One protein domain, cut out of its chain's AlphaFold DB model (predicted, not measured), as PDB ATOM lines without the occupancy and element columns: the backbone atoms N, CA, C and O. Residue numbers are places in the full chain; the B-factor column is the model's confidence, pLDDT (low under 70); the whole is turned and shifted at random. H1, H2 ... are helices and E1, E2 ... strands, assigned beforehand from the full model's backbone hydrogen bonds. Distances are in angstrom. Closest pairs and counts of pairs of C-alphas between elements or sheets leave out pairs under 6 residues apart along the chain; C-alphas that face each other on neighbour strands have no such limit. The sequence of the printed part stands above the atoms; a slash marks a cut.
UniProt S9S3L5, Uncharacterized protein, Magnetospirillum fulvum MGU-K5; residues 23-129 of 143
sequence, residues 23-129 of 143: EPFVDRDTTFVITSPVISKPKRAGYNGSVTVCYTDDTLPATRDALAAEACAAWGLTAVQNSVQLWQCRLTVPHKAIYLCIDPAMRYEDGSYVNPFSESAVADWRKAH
ATOM      1  N   GLU A  23      91.842 -56.807  92.945       87.06
ATOM      2  CA  GLU A  23      93.238 -57.035  93.319       87.06
ATOM      3  C   GLU A  23      93.797 -55.814  94.076       87.06
ATOM      4  O   GLU A  23      93.452 -54.668  93.731       87.06
ATOM      5  N   PRO A  24      94.652 -56.025  95.096       91.00
ATOM      6  CA  PRO A  24      95.314 -54.935  95.791       91.00
ATOM      7  C   PRO A  24      96.176 -54.134  94.813       91.00
ATOM      8  O   PRO A  24      96.813 -54.684  93.916       91.00
ATOM      9  N   PHE A  25      96.203 -52.815  94.977       89.88
ATOM     10  CA  PHE A  25      96.914 -51.932  94.058       89.88
ATOM     11  C   PHE A  25      97.531 -50.736  94.777       89.88
ATOM     12  O   PHE A  25      97.040 -50.292  95.815       89.88
ATOM     13  N   VAL A  26      98.600 -50.190  94.198       87.88
ATOM     14  CA  VAL A  26      99.175 -48.917  94.644       87.88
ATOM     15  C   VAL A  26      98.320 -47.790  94.086       87.88
ATOM     16  O   VAL A  26      98.263 -47.604  92.868       87.88
ATOM     17  N   ASP A  27      97.673 -47.035  94.966       83.62
ATOM     18  CA  ASP A  27      96.941 -45.835  94.594       83.62
ATOM     19  C   ASP A  27      97.935 -44.760  94.156       83.62
ATOM     20  O   ASP A  27      98.682 -44.172  94.945       83.62
ATOM     21  N   ARG A  28      98.012 -44.597  92.838       71.44
ATOM     22  CA  ARG A  28      98.865 -43.630  92.172       71.44
ATOM     23  C   ARG A  28      97.972 -42.453  91.841       71.44
ATOM     24  O   ARG A  28      97.297 -42.482  90.819       71.44
ATOM     25  N   ASP A  29      98.015 -41.414  92.665       59.03
ATOM     26  CA  ASP A  29      97.390 -40.147  92.300       59.03
ATOM     27  C   ASP A  29      98.179 -39.564  91.109       59.03
ATOM     28  O   ASP A  29      99.301 -39.056  91.230       59.03
ATOM     29  N   THR A  30      97.686 -39.826  89.897       49.69
ATOM     30  CA  THR A  30      98.311 -39.445  88.628       49.69
ATOM     31  C   THR A  30      97.715 -38.132  88.178       49.69
ATOM     32  O   THR A  30      96.851 -38.113  87.304       49.69
ATOM     33  N   THR A  31      98.146 -37.030  88.776       44.47
ATOM     34  CA  THR A  31      97.697 -35.723  88.293       44.47
ATOM     35  C   THR A  31      98.813 -34.992  87.558       44.47
ATOM     36  O   THR A  31      98.612 -34.710  86.386       44.47
ATOM     37  N   PHE A  32     100.021 -34.786  88.110       45.75
ATOM     38  CA  PHE A  32     101.123 -34.112  87.380       45.75
ATOM     39  C   PHE A  32     102.523 -34.497  87.904       45.75
ATOM     40  O   PHE A  32     102.664 -34.861  89.069       45.75
ATOM     41  N   VAL A  33     103.577 -34.397  87.082       52.91
ATOM     42  CA  VAL A  33     104.988 -34.500  87.520       52.91
ATOM     43  C   VAL A  33     105.566 -33.088  87.651       52.91
ATOM     44  O   VAL A  33     105.482 -32.303  86.714       52.91
ATOM     45  N   ILE A  34     106.148 -32.760  88.806       53.78
ATOM     46  CA  ILE A  34     106.828 -31.484  89.064       53.78
ATOM     47  C   ILE A  34     108.340 -31.716  88.990       53.78
ATOM     48  O   ILE A  34     108.927 -32.378  89.849       53.78
ATOM     49  N   THR A  35     108.982 -31.120  87.988       48.66
ATOM     50  CA  THR A  35     110.442 -31.009  87.875       48.66
ATOM     51  C   THR A  35     110.881 -29.608  88.301       48.66
ATOM     52  O   THR A  35     110.457 -28.624  87.701       48.66
ATOM     53  N   SER A  36     111.721 -29.511  89.335       45.88
ATOM     54  CA  SER A  36     112.338 -28.259  89.798       45.88
ATOM     55  C   SER A  36     113.859 -28.401  89.731       45.88
ATOM     56  O   SER A  36     114.359 -29.446  90.145       45.88
ATOM     57  N   PRO A  37     114.609 -27.376  89.281       46.12
ATOM     58  CA  PRO A  37     116.073 -27.411  89.235       46.12
ATOM     59  C   PRO A  37     116.738 -27.553  90.616       46.12
ATOM     60  O   PRO A  37     117.936 -27.803  90.690       46.12
ATOM     61  N   VAL A  38     115.971 -27.412  91.703       45.84
ATOM     62  CA  VAL A  38     116.442 -27.544  93.092       45.84
ATOM     63  C   VAL A  38     116.140 -28.934  93.677       45.84
ATOM     64  O   VAL A  38     116.779 -29.369  94.633       45.84
ATOM     65  N   ILE A  39     115.196 -29.675  93.086       47.59
ATOM     66  CA  ILE A  39     114.767 -30.988  93.579       47.59
ATOM     67  C   ILE A  39     115.483 -32.067  92.766       47.59
ATOM     68  O   ILE A  39     115.221 -32.250  91.581       47.59
ATOM     69  N   SER A  40     116.369 -32.814  93.420       46.09
ATOM     70  CA  SER A  40     117.211 -33.849  92.804       46.09
ATOM     71  C   SER A  40     116.444 -35.054  92.241       46.09
ATOM     72  O   SER A  40     117.035 -35.854  91.519       46.09
ATOM     73  N   LYS A  41     115.146 -35.199  92.549       52.31
ATOM     74  CA  LYS A  41     114.271 -36.251  92.008       52.31
ATOM     75  C   LYS A  41     112.978 -35.637  91.458       52.31
ATOM     76  O   LYS A  41     112.370 -34.816  92.149       52.31
ATOM     77  N   PRO A  42     112.491 -36.038  90.269       53.88
ATOM     78  CA  PRO A  42     111.157 -35.646  89.832       53.88
ATOM     79  C   PRO A  42     110.133 -36.182  90.841       53.88
ATOM     80  O   PRO A  42     110.052 -37.388  91.095       53.88
ATOM     81  N   LYS A  43     109.363 -35.276  91.446       57.03
ATOM     82  CA  LYS A  43     108.273 -35.632  92.359       57.03
ATOM     83  C   LYS A  43     106.951 -35.514  91.623       57.03
ATOM     84  O   LYS A  43     106.773 -34.625  90.792       57.03
ATOM     85  N   ARG A  44     105.995 -36.383  91.929       58.44
ATOM     86  CA  ARG A  44     104.615 -36.153  91.485       58.44
ATOM     87  C   ARG A  44     104.022 -35.003  92.304       58.44
ATOM     88  O   ARG A  44     104.370 -34.827  93.472       58.44
ATOM     89  N   ALA A  45     103.182 -34.175  91.694       44.88
ATOM     90  CA  ALA A  45     102.431 -33.148  92.404       44.88
ATOM     91  C   ALA A  45     101.647 -33.808  93.548       44.88
ATOM     92  O   ALA A  45     100.998 -34.824  93.337       44.88
ATOM     93  N   GLY A  46     101.775 -33.278  94.769       49.59
ATOM     94  CA  GLY A  46     101.159 -33.864  95.968       49.59
ATOM     95  C   GLY A  46     101.895 -35.066  96.578       49.59
ATOM     96  O   GLY A  46     101.522 -35.514  97.660       49.59
ATOM     97  N   TYR A  47     102.966 -35.567  95.950       62.19
ATOM     98  CA  TYR A  47     103.749 -36.679  96.483       62.19
ATOM     99  C   TYR A  47     104.785 -36.194  97.500       62.19
ATOM    100  O   TYR A  47     105.795 -35.581  97.145       62.19
ATOM    101  N   ASN A  48     104.530 -36.503  98.769       68.19
ATOM    102  CA  ASN A  48     105.350 -36.090  99.911       68.19
ATOM    103  C   ASN A  48     106.182 -37.246 100.491       68.19
ATOM    104  O   ASN A  48     106.478 -37.248 101.685       68.19
ATOM    105  N   GLY A  49     106.530 -38.235  99.661       79.38
ATOM    106  CA  GLY A  49     107.279 -39.414 100.095       79.38
ATOM    107  C   GLY A  49     106.437 -40.497 100.738       79.38
ATOM    108  O   GLY A  49     106.934 -41.224 101.591       79.38
ATOM    109  N   SER A  50     105.170 -40.611 100.346       87.25
ATOM    110  CA  SER A  50     104.307 -41.696 100.789       87.25
ATOM    111  C   SER A  50     103.605 -42.371  99.621       87.25
ATOM    112  O   SER A  50     103.195 -41.720  98.662       87.25
ATOM    113  N   VAL A  51     103.456 -43.691  99.707       89.44
ATOM    114  CA  VAL A  51     102.655 -44.493  98.778       89.44
ATOM    115  C   VAL A  51     101.465 -45.072  99.522       89.44
ATOM    116  O   VAL A  51     101.557 -45.443 100.693       89.44
ATOM    117  N   THR A  52     100.332 -45.127  98.838       91.56
ATOM    118  CA  THR A  52      99.111 -45.728  99.364       91.56
ATOM    119  C   THR A  52      98.878 -47.053  98.656       91.56
ATOM    120  O   THR A  52      98.950 -47.114  97.435       91.56
ATOM    121  N   VAL A  53      98.585 -48.108  99.410       93.25
ATOM    122  CA  VAL A  53      98.166 -49.411  98.887       93.25
ATOM    123  C   VAL A  53      96.722 -49.652  99.308       93.25
ATOM    124  O   VAL A  53      96.427 -49.695 100.503       93.25
ATOM    125  N   CYS A  54      95.824 -49.800  98.338       93.19
ATOM    126  CA  CYS A  54      94.445 -50.218  98.569       93.19
ATOM    127  C   CYS A  54      94.347 -51.746  98.501       93.19
ATOM    128  O   CYS A  54      94.937 -52.352  97.606       93.19
ATOM    129  N   TYR A  55      93.624 -52.377  99.430       94.50
ATOM    130  CA  TYR A  55      93.608 -53.835  99.589       94.50
ATOM    131  C   TYR A  55      92.288 -54.375 100.196       94.50
ATOM    132  O   TYR A  55      91.450 -53.608 100.676       94.50
ATOM    133  N   THR A  56      92.087 -55.700 100.161       94.75
ATOM    134  CA  THR A  56      90.945 -56.424 100.776       94.75
ATOM    135  C   THR A  56      91.332 -57.126 102.079       94.75
ATOM    136  O   THR A  56      92.508 -57.363 102.324       94.75
ATOM    137  N   ASP A  57      90.368 -57.537 102.905       92.50
ATOM    138  CA  ASP A  57      90.649 -58.302 104.137       92.50
ATOM    139  C   ASP A  57      91.517 -59.554 103.908       92.50
ATOM    140  O   ASP A  57      92.361 -59.877 104.742       92.50
ATOM    141  N   ASP A  58      91.379 -60.195 102.745       92.25
ATOM    142  CA  ASP A  58      92.129 -61.401 102.373       92.25
ATOM    143  C   ASP A  58      93.565 -61.112 101.896       92.25
ATOM    144  O   ASP A  58      94.369 -62.026 101.697       92.25
ATOM    145  N   THR A  59      93.923 -59.839 101.699       93.00
ATOM    146  CA  THR A  59      95.259 -59.466 101.232       93.00
ATOM    147  C   THR A  59      96.292 -59.642 102.344       93.00
ATOM    148  O   THR A  59      96.313 -58.897 103.332       93.00
ATOM    149  N   LEU A  60      97.224 -60.573 102.133       95.25
ATOM    150  CA  LEU A  60      98.341 -60.816 103.044       95.25
ATOM    151  C   LEU A  60      99.211 -59.555 103.232       95.25
ATOM    152  O   LEU A  60      99.467 -58.835 102.260       95.25
ATOM    153  N   PRO A  61      99.748 -59.308 104.445       94.62
ATOM    154  CA  PRO A  61     100.701 -58.223 104.691       94.62
ATOM    155  C   PRO A  61     101.897 -58.234 103.725       94.62
ATOM    156  O   PRO A  61     102.246 -57.210 103.156       94.62
ATOM    157  N   ALA A  62     102.449 -59.411 103.419       95.88
ATOM    158  CA  ALA A  62     103.561 -59.518 102.475       95.88
ATOM    159  C   ALA A  62     103.214 -58.997 101.064       95.88
ATOM    160  O   ALA A  62     104.062 -58.405 100.401       95.88
ATOM    161  N   THR A  63     101.966 -59.170 100.612       95.38
ATOM    162  CA  THR A  63     101.519 -58.705  99.290       95.38
ATOM    163  C   THR A  63     101.467 -57.181  99.225       95.38
ATOM    164  O   THR A  63     101.975 -56.582  98.279       95.38
ATOM    165  N   ARG A  64     100.894 -56.528 100.245       94.56
ATOM    166  CA  ARG A  64     100.866 -55.054 100.309       94.56
ATOM    167  C   ARG A  64     102.269 -54.460 100.473       94.56
ATOM    168  O   ARG A  64     102.562 -53.443  99.849       94.56
ATOM    169  N   ASP A  65     103.135 -55.114 101.246       96.12
ATOM    170  CA  ASP A  65     104.504 -54.660 101.486       96.12
ATOM    171  C   ASP A  65     105.331 -54.753 100.203       96.12
ATOM    172  O   ASP A  65     106.068 -53.822  99.885       96.12
ATOM    173  N   ALA A  66     105.156 -55.822  99.419       96.12
ATOM    174  CA  ALA A  66     105.791 -55.974  98.114       96.12
ATOM    175  C   ALA A  66     105.353 -54.879  97.127       96.12
ATOM    176  O   ALA A  66     106.203 -54.268  96.482       96.12
ATOM    177  N   LEU A  67     104.052 -54.568  97.061       94.69
ATOM    178  CA  LEU A  67     103.523 -53.483  96.220       94.69
ATOM    179  C   LEU A  67     104.093 -52.113  96.618       94.69
ATOM    180  O   LEU A  67     104.465 -51.310  95.760       94.69
ATOM    181  N   ALA A  68     104.176 -51.835  97.921       94.12
ATOM    182  CA  ALA A  68     104.762 -50.597  98.422       94.12
ATOM    183  C   ALA A  68     106.273 -50.530  98.158       94.12
ATOM    184  O   ALA A  68     106.777 -49.478  97.762       94.12
ATOM    185  N   ALA A  69     106.990 -51.642  98.345       93.62
ATOM    186  CA  ALA A  69     108.421 -51.745  98.086       93.62
ATOM    187  C   ALA A  69     108.739 -51.514  96.607       93.62
ATOM    188  O   ALA A  69     109.610 -50.703  96.308       93.62
ATOM    189  N   GLU A  70     108.001 -52.144  95.690       90.94
ATOM    190  CA  GLU A  70     108.129 -51.911  94.247       90.94
ATOM    191  C   GLU A  70     107.905 -50.433  93.906       90.94
ATOM    192  O   GLU A  70     108.687 -49.829  93.171       90.94
ATOM    193  N   ALA A  71     106.872 -49.816  94.489       88.25
ATOM    194  CA  ALA A  71     106.598 -48.406  94.268       88.25
ATOM    195  C   ALA A  71     107.738 -47.512  94.780       88.25
ATOM    196  O   ALA A  71     108.233 -46.689  94.018       88.25
ATOM    197  N   CYS A  72     108.189 -47.666  96.028       87.69
ATOM    198  CA  CYS A  72     109.288 -46.860  96.575       87.69
ATOM    199  C   CYS A  72     110.629 -47.109  95.855       87.69
ATOM    200  O   CYS A  72     111.423 -46.176  95.702       87.69
ATOM    201  N   ALA A  73     110.861 -48.329  95.356       87.81
ATOM    202  CA  ALA A  73     112.064 -48.693  94.612       87.81
ATOM    203  C   ALA A  73     112.210 -47.917  93.296       87.81
ATOM    204  O   ALA A  73     113.336 -47.669  92.874       87.81
ATOM    205  N   ALA A  74     111.113 -47.427  92.704       81.44
ATOM    206  CA  ALA A  74     111.166 -46.524  91.547       81.44
ATOM    207  C   ALA A  74     111.930 -45.213  91.829       81.44
ATOM    208  O   ALA A  74     112.325 -44.514  90.900       81.44
ATOM    209  N   TRP A  75     112.143 -44.880  93.106       76.50
ATOM    210  CA  TRP A  75     112.963 -43.757  93.559       76.50
ATOM    211  C   TRP A  75     114.237 -44.203  94.291       76.50
ATOM    212  O   TRP A  75     114.891 -43.362  94.912       76.50
ATOM    213  N   GLY A  76     114.591 -45.492  94.269       80.50
ATOM    214  CA  GLY A  76     115.717 -46.050  95.027       80.50
ATOM    215  C   GLY A  76     115.529 -45.970  96.547       80.50
ATOM    216  O   GLY A  76     116.503 -45.795  97.272       80.50
ATOM    217  N   LEU A  77     114.282 -46.010  97.028       86.50
ATOM    218  CA  LEU A  77     113.928 -45.873  98.444       86.50
ATOM    219  C   LEU A  77     113.310 -47.159  98.993       86.50
ATOM    220  O   LEU A  77     112.753 -47.970  98.253       86.50
ATOM    221  N   THR A  78     113.338 -47.295 100.314       90.81
ATOM    222  CA  THR A  78     112.703 -48.403 101.033       90.81
ATOM    223  C   THR A  78     111.317 -47.990 101.518       90.81
ATOM    224  O   THR A  78     111.132 -46.875 102.004       90.81
ATOM    225  N   ALA A  79     110.337 -48.887 101.417       93.06
ATOM    226  CA  ALA A  79     109.006 -48.674 101.977       93.06
ATOM    227  C   ALA A  79     108.967 -49.052 103.466       93.06
ATOM    228  O   ALA A  79     109.415 -50.131 103.849       93.06
ATOM    229  N   VAL A  80     108.380 -48.196 104.302       92.50
ATOM    230  CA  VAL A  80     108.067 -48.494 105.709       92.50
ATOM    231  C   VAL A  80     106.599 -48.199 105.966       92.50
ATOM    232  O   VAL A  80     106.133 -47.093 105.692       92.50
ATOM    233  N   GLN A  81     105.858 -49.179 106.490       95.00
ATOM    234  CA  GLN A  81     104.444 -48.992 106.805       95.00
ATOM    235  C   GLN A  81     104.288 -47.925 107.893       95.00
ATOM    236  O   GLN A  81     104.860 -48.034 108.975       95.00
ATOM    237  N   ASN A  82     103.480 -46.911 107.606       93.50
ATOM    238  CA  ASN A  82     103.161 -45.828 108.528       93.50
ATOM    239  C   ASN A  82     101.854 -46.099 109.271       93.50
ATOM    240  O   ASN A  82     101.786 -46.035 110.493       93.50
ATOM    241  N   SER A  83     100.790 -46.390 108.521       94.88
ATOM    242  CA  SER A  83      99.458 -46.561 109.093       94.88
ATOM    243  C   SER A  83      98.545 -47.387 108.198       94.88
ATOM    244  O   SER A  83      98.795 -47.573 107.007       94.88
ATOM    245  N   VAL A  84      97.466 -47.885 108.798       95.50
ATOM    246  CA  VAL A  84      96.389 -48.604 108.122       95.50
ATOM    247  C   VAL A  84      95.070 -47.927 108.472       95.50
ATOM    248  O   VAL A  84      94.841 -47.555 109.622       95.50
ATOM    249  N   GLN A  85      94.209 -47.759 107.477       93.75
ATOM    250  CA  GLN A  85      92.875 -47.195 107.613       93.75
ATOM    251  C   GLN A  85      91.882 -48.118 106.906       93.75
ATOM    252  O   GLN A  85      92.132 -48.575 105.793       93.75
ATOM    253  N   LEU A  86      90.754 -48.400 107.550       94.56
ATOM    254  CA  LEU A  86      89.730 -49.279 106.990       94.56
ATOM    255  C   LEU A  86      88.696 -48.458 106.216       94.56
ATOM    256  O   LEU A  86      88.370 -47.337 106.617       94.56
ATOM    257  N   TRP A  87      88.168 -49.025 105.131       91.38
ATOM    258  CA  TRP A  87      87.076 -48.429 104.343       91.38
ATOM    259  C   TRP A  87      87.374 -47.026 103.779       91.38
ATOM    260  O   TRP A  87      86.484 -46.186 103.699       91.38
ATOM    261  N   GLN A  88      88.631 -46.760 103.413       90.12
ATOM    262  CA  GLN A  88      89.071 -45.480 102.835       90.12
ATOM    263  C   GLN A  88      89.361 -45.548 101.328       90.12
ATOM    264  O   GLN A  88      89.598 -44.515 100.706       90.12
ATOM    265  N   CYS A  89      89.377 -46.745 100.746       87.00
ATOM    266  CA  CYS A  89      89.563 -46.975  99.315       87.00
ATOM    267  C   CYS A  89      88.225 -47.361  98.642       87.00
ATOM    268  O   CYS A  89      87.162 -47.346  99.265       87.00
ATOM    269  N   ARG A  90      88.255 -47.689  97.340       83.00
ATOM    270  CA  ARG A  90      87.062 -48.120  96.581       83.00
ATOM    271  C   ARG A  90      86.452 -49.412  97.144       83.00
ATOM    272  O   ARG A  90      87.168 -50.252  97.674       83.00
ATOM    273  N   LEU A  91      85.148 -49.614  96.930       82.62
ATOM    274  CA  LEU A  91      84.373 -50.728  97.508       82.62
ATOM    275  C   LEU A  91      84.971 -52.130  97.289       82.62
ATOM    276  O   LEU A  91      84.801 -52.993  98.141       82.62
ATOM    277  N   THR A  92      85.666 -52.369  96.173       85.25
ATOM    278  CA  THR A  92      86.249 -53.684  95.847       85.25
ATOM    279  C   THR A  92      87.591 -53.968  96.525       85.25
ATOM    280  O   THR A  92      88.010 -55.118  96.547       85.25
ATOM    281  N   VAL A  93      88.253 -52.943  97.074       90.69
ATOM    282  CA  VAL A  93      89.492 -53.010  97.877       90.69
ATOM    283  C   VAL A  93      89.429 -51.919  98.950       90.69
ATOM    284  O   VAL A  93      90.063 -50.875  98.808       90.69
ATOM    285  N   PRO A  94      88.584 -52.090  99.978       92.44
ATOM    286  CA  PRO A  94      88.145 -50.985 100.827       92.44
ATOM    287  C   PRO A  94      89.229 -50.454 101.767       92.44
ATOM    288  O   PRO A  94      89.139 -49.314 102.227       92.44
ATOM    289  N   HIS A  95      90.250 -51.245 102.073       94.44
ATOM    290  CA  HIS A  95      91.235 -50.895 103.087       94.44
ATOM    291  C   HIS A  95      92.439 -50.207 102.479       94.44
ATOM    292  O   HIS A  95      92.793 -50.433 101.328       94.44
ATOM    293  N   LYS A  96      93.079 -49.369 103.282       93.88
ATOM    294  CA  LYS A  96      94.159 -48.483 102.876       93.88
ATOM    295  C   LYS A  96      95.353 -48.690 103.792       93.88
ATOM    296  O   LYS A  96      95.235 -48.537 105.003       93.88
ATOM    297  N   ALA A  97      96.511 -48.995 103.230       96.06
ATOM    298  CA  ALA A  97      97.787 -48.983 103.930       96.06
ATOM    299  C   ALA A  97      98.641 -47.837 103.381       96.06
ATOM    300  O   ALA A  97      98.781 -47.684 102.169       96.06
ATOM    301  N   ILE A  98      99.183 -47.007 104.266       93.44
ATOM    302  CA  ILE A  98     100.057 -45.887 103.918       93.44
ATOM    303  C   ILE A  98     101.482 -46.282 104.282       93.44
ATOM    304  O   ILE A  98     101.746 -46.657 105.425       93.44
ATOM    305  N   TYR A  99     102.398 -46.135 103.335       93.75
ATOM    306  CA  TYR A  99     103.825 -46.375 103.515       93.75
ATOM    307  C   TYR A  99     104.596 -45.085 103.272       93.75
ATOM    308  O   TYR A  99     104.236 -44.309 102.390       93.75
ATOM    309  N   LEU A 100     105.663 -44.869 104.032       91.06
ATOM    310  CA  LEU A 100     106.664 -43.845 103.754       91.06
ATOM    311  C   LEU A 100     107.761 -44.452 102.881       91.06
ATOM    312  O   LEU A 100     108.237 -45.549 103.170       91.06
ATOM    313  N   CYS A 101     108.177 -43.729 101.848       89.31
ATOM    314  CA  CYS A 101     109.375 -44.044 101.084       89.31
ATOM    315  C   CYS A 101     110.552 -43.292 101.699       89.31
ATOM    316  O   CYS A 101     110.632 -42.064 101.623       89.31
ATOM    317  N   ILE A 102     111.446 -44.042 102.326       88.81
ATOM    318  CA  ILE A 102     112.548 -43.530 103.137       88.81
ATOM    319  C   ILE A 102     113.898 -43.896 102.527       88.81
ATOM    320  O   ILE A 102     114.042 -44.923 101.858       88.81
ATOM    321  N   ASP A 103     114.905 -43.074 102.802       87.44
ATOM    322  CA  ASP A 103     116.298 -43.464 102.608       87.44
ATOM    323  C   ASP A 103     116.803 -44.058 103.934       87.44
ATOM    324  O   ASP A 103     116.827 -43.347 104.945       87.44
ATOM    325  N   PRO A 104     117.180 -45.348 103.984       83.12
ATOM    326  CA  PRO A 104     117.630 -45.971 105.222       83.12
ATOM    327  C   PRO A 104     118.896 -45.323 105.802       83.12
ATOM    328  O   PRO A 104     119.108 -45.456 107.011       83.12
ATOM    329  N   ALA A 105     119.697 -44.634 104.978       84.06
ATOM    330  CA  ALA A 105     120.904 -43.922 105.381       84.06
ATOM    331  C   ALA A 105     120.631 -42.497 105.898       84.06
ATOM    332  O   ALA A 105     121.481 -41.944 106.590       84.06
ATOM    333  N   MET A 106     119.459 -41.908 105.619       83.69
ATOM    334  CA  MET A 106     119.088 -40.578 106.121       83.69
ATOM    335  C   MET A 106     118.167 -40.678 107.337       83.69
ATOM    336  O   MET A 106     116.935 -40.713 107.229       83.69
ATOM    337  N   ARG A 107     118.780 -40.695 108.522       88.06
ATOM    338  CA  ARG A 107     118.085 -40.695 109.813       88.06
ATOM    339  C   ARG A 107     118.610 -39.587 110.709       88.06
ATOM    340  O   ARG A 107     119.793 -39.259 110.654       88.06
ATOM    341  N   TYR A 108     117.736 -39.032 111.534       85.69
ATOM    342  CA  TYR A 108     118.155 -38.198 112.652       85.69
ATOM    343  C   TYR A 108     118.719 -39.072 113.785       85.69
ATOM    344  O   TYR A 108     118.511 -40.286 113.820       85.69
ATOM    345  N   GLU A 109     119.415 -38.441 114.731       87.06
ATOM    346  CA  GLU A 109     120.006 -39.103 115.908       87.06
ATOM    347  C   GLU A 109     118.961 -39.788 116.804       87.06
ATOM    348  O   GLU A 109     119.255 -40.762 117.493       87.06
ATOM    349  N   ASP A 110     117.715 -39.311 116.773       88.25
ATOM    350  CA  ASP A 110     116.586 -39.929 117.477       88.25
ATOM    351  C   ASP A 110     116.027 -41.178 116.762       88.25
ATOM    352  O   ASP A 110     115.072 -41.798 117.230       88.25
ATOM    353  N   GLY A 111     116.621 -41.561 115.627       85.38
ATOM    354  CA  GLY A 111     116.229 -42.703 114.809       85.38
ATOM    355  C   GLY A 111     115.064 -42.432 113.856       85.38
ATOM    356  O   GLY A 111     114.706 -43.331 113.088       85.38
ATOM    357  N   SER A 112     114.482 -41.231 113.868       86.62
ATOM    358  CA  SER A 112     113.420 -40.856 112.937       86.62
ATOM    359  C   SER A 112     113.958 -40.672 111.515       86.62
ATOM    360  O   SER A 112     115.109 -40.288 111.288       86.62
ATOM    361  N   TYR A 113     113.121 -40.996 110.531       86.69
ATOM    362  CA  TYR A 113     113.490 -40.892 109.123       86.69
ATOM    363  C   TYR A 113     113.364 -39.458 108.623       86.69
ATOM    364  O   TYR A 113     112.355 -38.788 108.852       86.69
ATOM    365  N   VAL A 114     114.363 -39.017 107.863       85.25
ATOM    366  CA  VAL A 114     114.287 -37.763 107.112       85.25
ATOM    367  C   VAL A 114     113.350 -37.975 105.930       85.25
ATOM    368  O   VAL A 114     113.462 -38.976 105.225       85.25
ATOM    369  N   ASN A 115     112.445 -37.028 105.671       84.62
ATOM    370  CA  ASN A 115     111.649 -37.061 104.447       84.62
ATOM    371  C   ASN A 115     112.542 -36.691 103.245       84.62
ATOM    372  O   ASN A 115     112.898 -35.516 103.110       84.62
ATOM    373  N   PRO A 116     112.859 -37.634 102.335       79.56
ATOM    374  CA  PRO A 116     113.780 -37.375 101.228       79.56
ATOM    375  C   PRO A 116     113.189 -36.445 100.154       79.56
ATOM    376  O   PRO A 116     113.903 -36.022  99.247       79.56
ATOM    377  N   PHE A 117     111.899 -36.109 100.243       77.12
ATOM    378  CA  PHE A 117     111.196 -35.207  99.328       77.12
ATOM    379  C   PHE A 117     110.996 -33.794  99.902       77.12
ATOM    380  O   PHE A 117     110.431 -32.933  99.222       77.12
ATOM    381  N   SER A 118     111.456 -33.536 101.133       80.44
ATOM    382  CA  SER A 118     111.476 -32.204 101.743       80.44
ATOM    383  C   SER A 118     112.870 -31.591 101.618       80.44
ATOM    384  O   SER A 118     113.824 -32.053 102.239       80.44
ATOM    385  N   GLU A 119     112.981 -30.525 100.824       77.81
ATOM    386  CA  GLU A 119     114.253 -29.833 100.592       77.81
ATOM    387  C   GLU A 119     114.873 -29.319 101.895       77.81
ATOM    388  O   GLU A 119     116.053 -29.555 102.145       77.81
ATOM    389  N   SER A 120     114.069 -28.689 102.757       81.62
ATOM    390  CA  SER A 120     114.539 -28.186 104.049       81.62
ATOM    391  C   SER A 120     115.001 -29.319 104.964       81.62
ATOM    392  O   SER A 120     116.077 -29.219 105.541       81.62
ATOM    393  N   ALA A 121     114.256 -30.430 105.040       85.00
ATOM    394  CA  ALA A 121     114.635 -31.561 105.889       85.00
ATOM    395  C   ALA A 121     115.960 -32.199 105.439       85.00
ATOM    396  O   ALA A 121     116.818 -32.504 106.267       85.00
ATOM    397  N   VAL A 122     116.154 -32.351 104.124       84.44
ATOM    398  CA  VAL A 122     117.404 -32.869 103.550       84.44
ATOM    399  C   VAL A 122     118.559 -31.885 103.756       84.44
ATOM    400  O   VAL A 122     119.666 -32.310 104.086       84.44
ATOM    401  N   ALA A 123     118.330 -30.581 103.581       84.44
ATOM    402  CA  ALA A 123     119.349 -29.556 103.799       84.44
ATOM    403  C   ALA A 123     119.809 -29.509 105.264       84.44
ATOM    404  O   ALA A 123     121.014 -29.521 105.529       84.44
ATOM    405  N   ASP A 124     118.865 -29.529 106.204       87.94
ATOM    406  CA  ASP A 124     119.147 -29.544 107.640       87.94
ATOM    407  C   ASP A 124     119.914 -30.808 108.038       87.94
ATOM    408  O   ASP A 124     120.923 -30.733 108.743       87.94
ATOM    409  N   TRP A 125     119.502 -31.969 107.519       88.75
ATOM    410  CA  TRP A 125     120.192 -33.227 107.777       88.75
ATOM    411  C   TRP A 125     121.629 -33.226 107.240       88.75
ATOM    412  O   TRP A 125     122.550 -33.584 107.972       88.75
ATOM    413  N   ARG A 126     121.856 -32.749 106.007       87.31
ATOM    414  CA  ARG A 126     123.204 -32.646 105.409       87.31
ATOM    415  C   ARG A 126     124.116 -31.700 106.174       87.31
ATOM    416  O   ARG A 126     125.308 -31.962 106.288       87.31
ATOM    417  N   LYS A 127     123.569 -30.602 106.697       88.88
ATOM    418  CA  LYS A 127     124.324 -29.667 107.537       88.88
ATOM    419  C   LYS A 127     124.814 -30.345 108.818       88.88
ATOM    420  O   LYS A 127     125.926 -30.066 109.256       88.88
ATOM    421  N   ALA A 128     123.999 -31.228 109.396       87.69
ATOM    422  CA  ALA A 128     124.374 -32.029 110.558       87.69
ATOM    423  C   ALA A 128     125.307 -33.208 110.203       87.69
ATOM    424  O   ALA A 128     126.129 -33.590 111.030       87.69
ATOM    425  N   HIS A 129     125.239 -33.733 108.973       87.19
ATOM    426  CA  HIS A 129     125.967 -34.930 108.524       87.19
ATOM    427  C   HIS A 129     126.801 -34.671 107.251       87.19
ATOM    428  O   HIS A 129     126.556 -35.282 106.208       87.19
TER     429      HIS A 129
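AT A GLANCE: This is residues 23 to 129 of the 143 residues of an uncharacterized protein of Magnetospirillum fulvum MGU-K5 (UniProt S9S3L5). A strongly twisted antiparallel sheet, E1 E2 E4 E3, curls round H1, and H2 sits away from it. The 107 printed residues, under half in named elements, run E1 E2 H1 E3 E4 H2; the class is mixed. The whole is compact, radius of gyration of the C-alphas 14.9 A, spans 46, 32 and 20 A.

HOW THE PARTS SIT: Find E4, residues 95 to 102: N 97 is 2.8 A from O 53 of E2, residues 50 to 55. E3, residues 78 to 85, forms a hairpin with E4, N 98 to O 83 being 2.8 A. H1, residues 61 to 73, is on one face, giving two layers; its closest C-alpha to E3 is Ala 69, 5.0 A from Ala 79. E2, H1 and E3 are a split strand-helix-strand unit, E4 between its strands, with a right-handed crossover. Both helices have every O i to N i+4 pair within hydrogen-bond range.

IN THESE COORDINATES: E1, residues 25 to 27, in a hairpin with E2, begins at C-alpha 25 (96.914, -51.932, 94.058). H2, residues 119 to 128, not on the sheet, ends at C-alpha 128 (124.374, -32.029, 110.558). E4 is 22.5 A long, H1 17.9 A.

THE WHOLE: The printed part has no cut; links E1 to E2 and E4 to H2 are long. Residues 29 to 48 have pLDDT under 70.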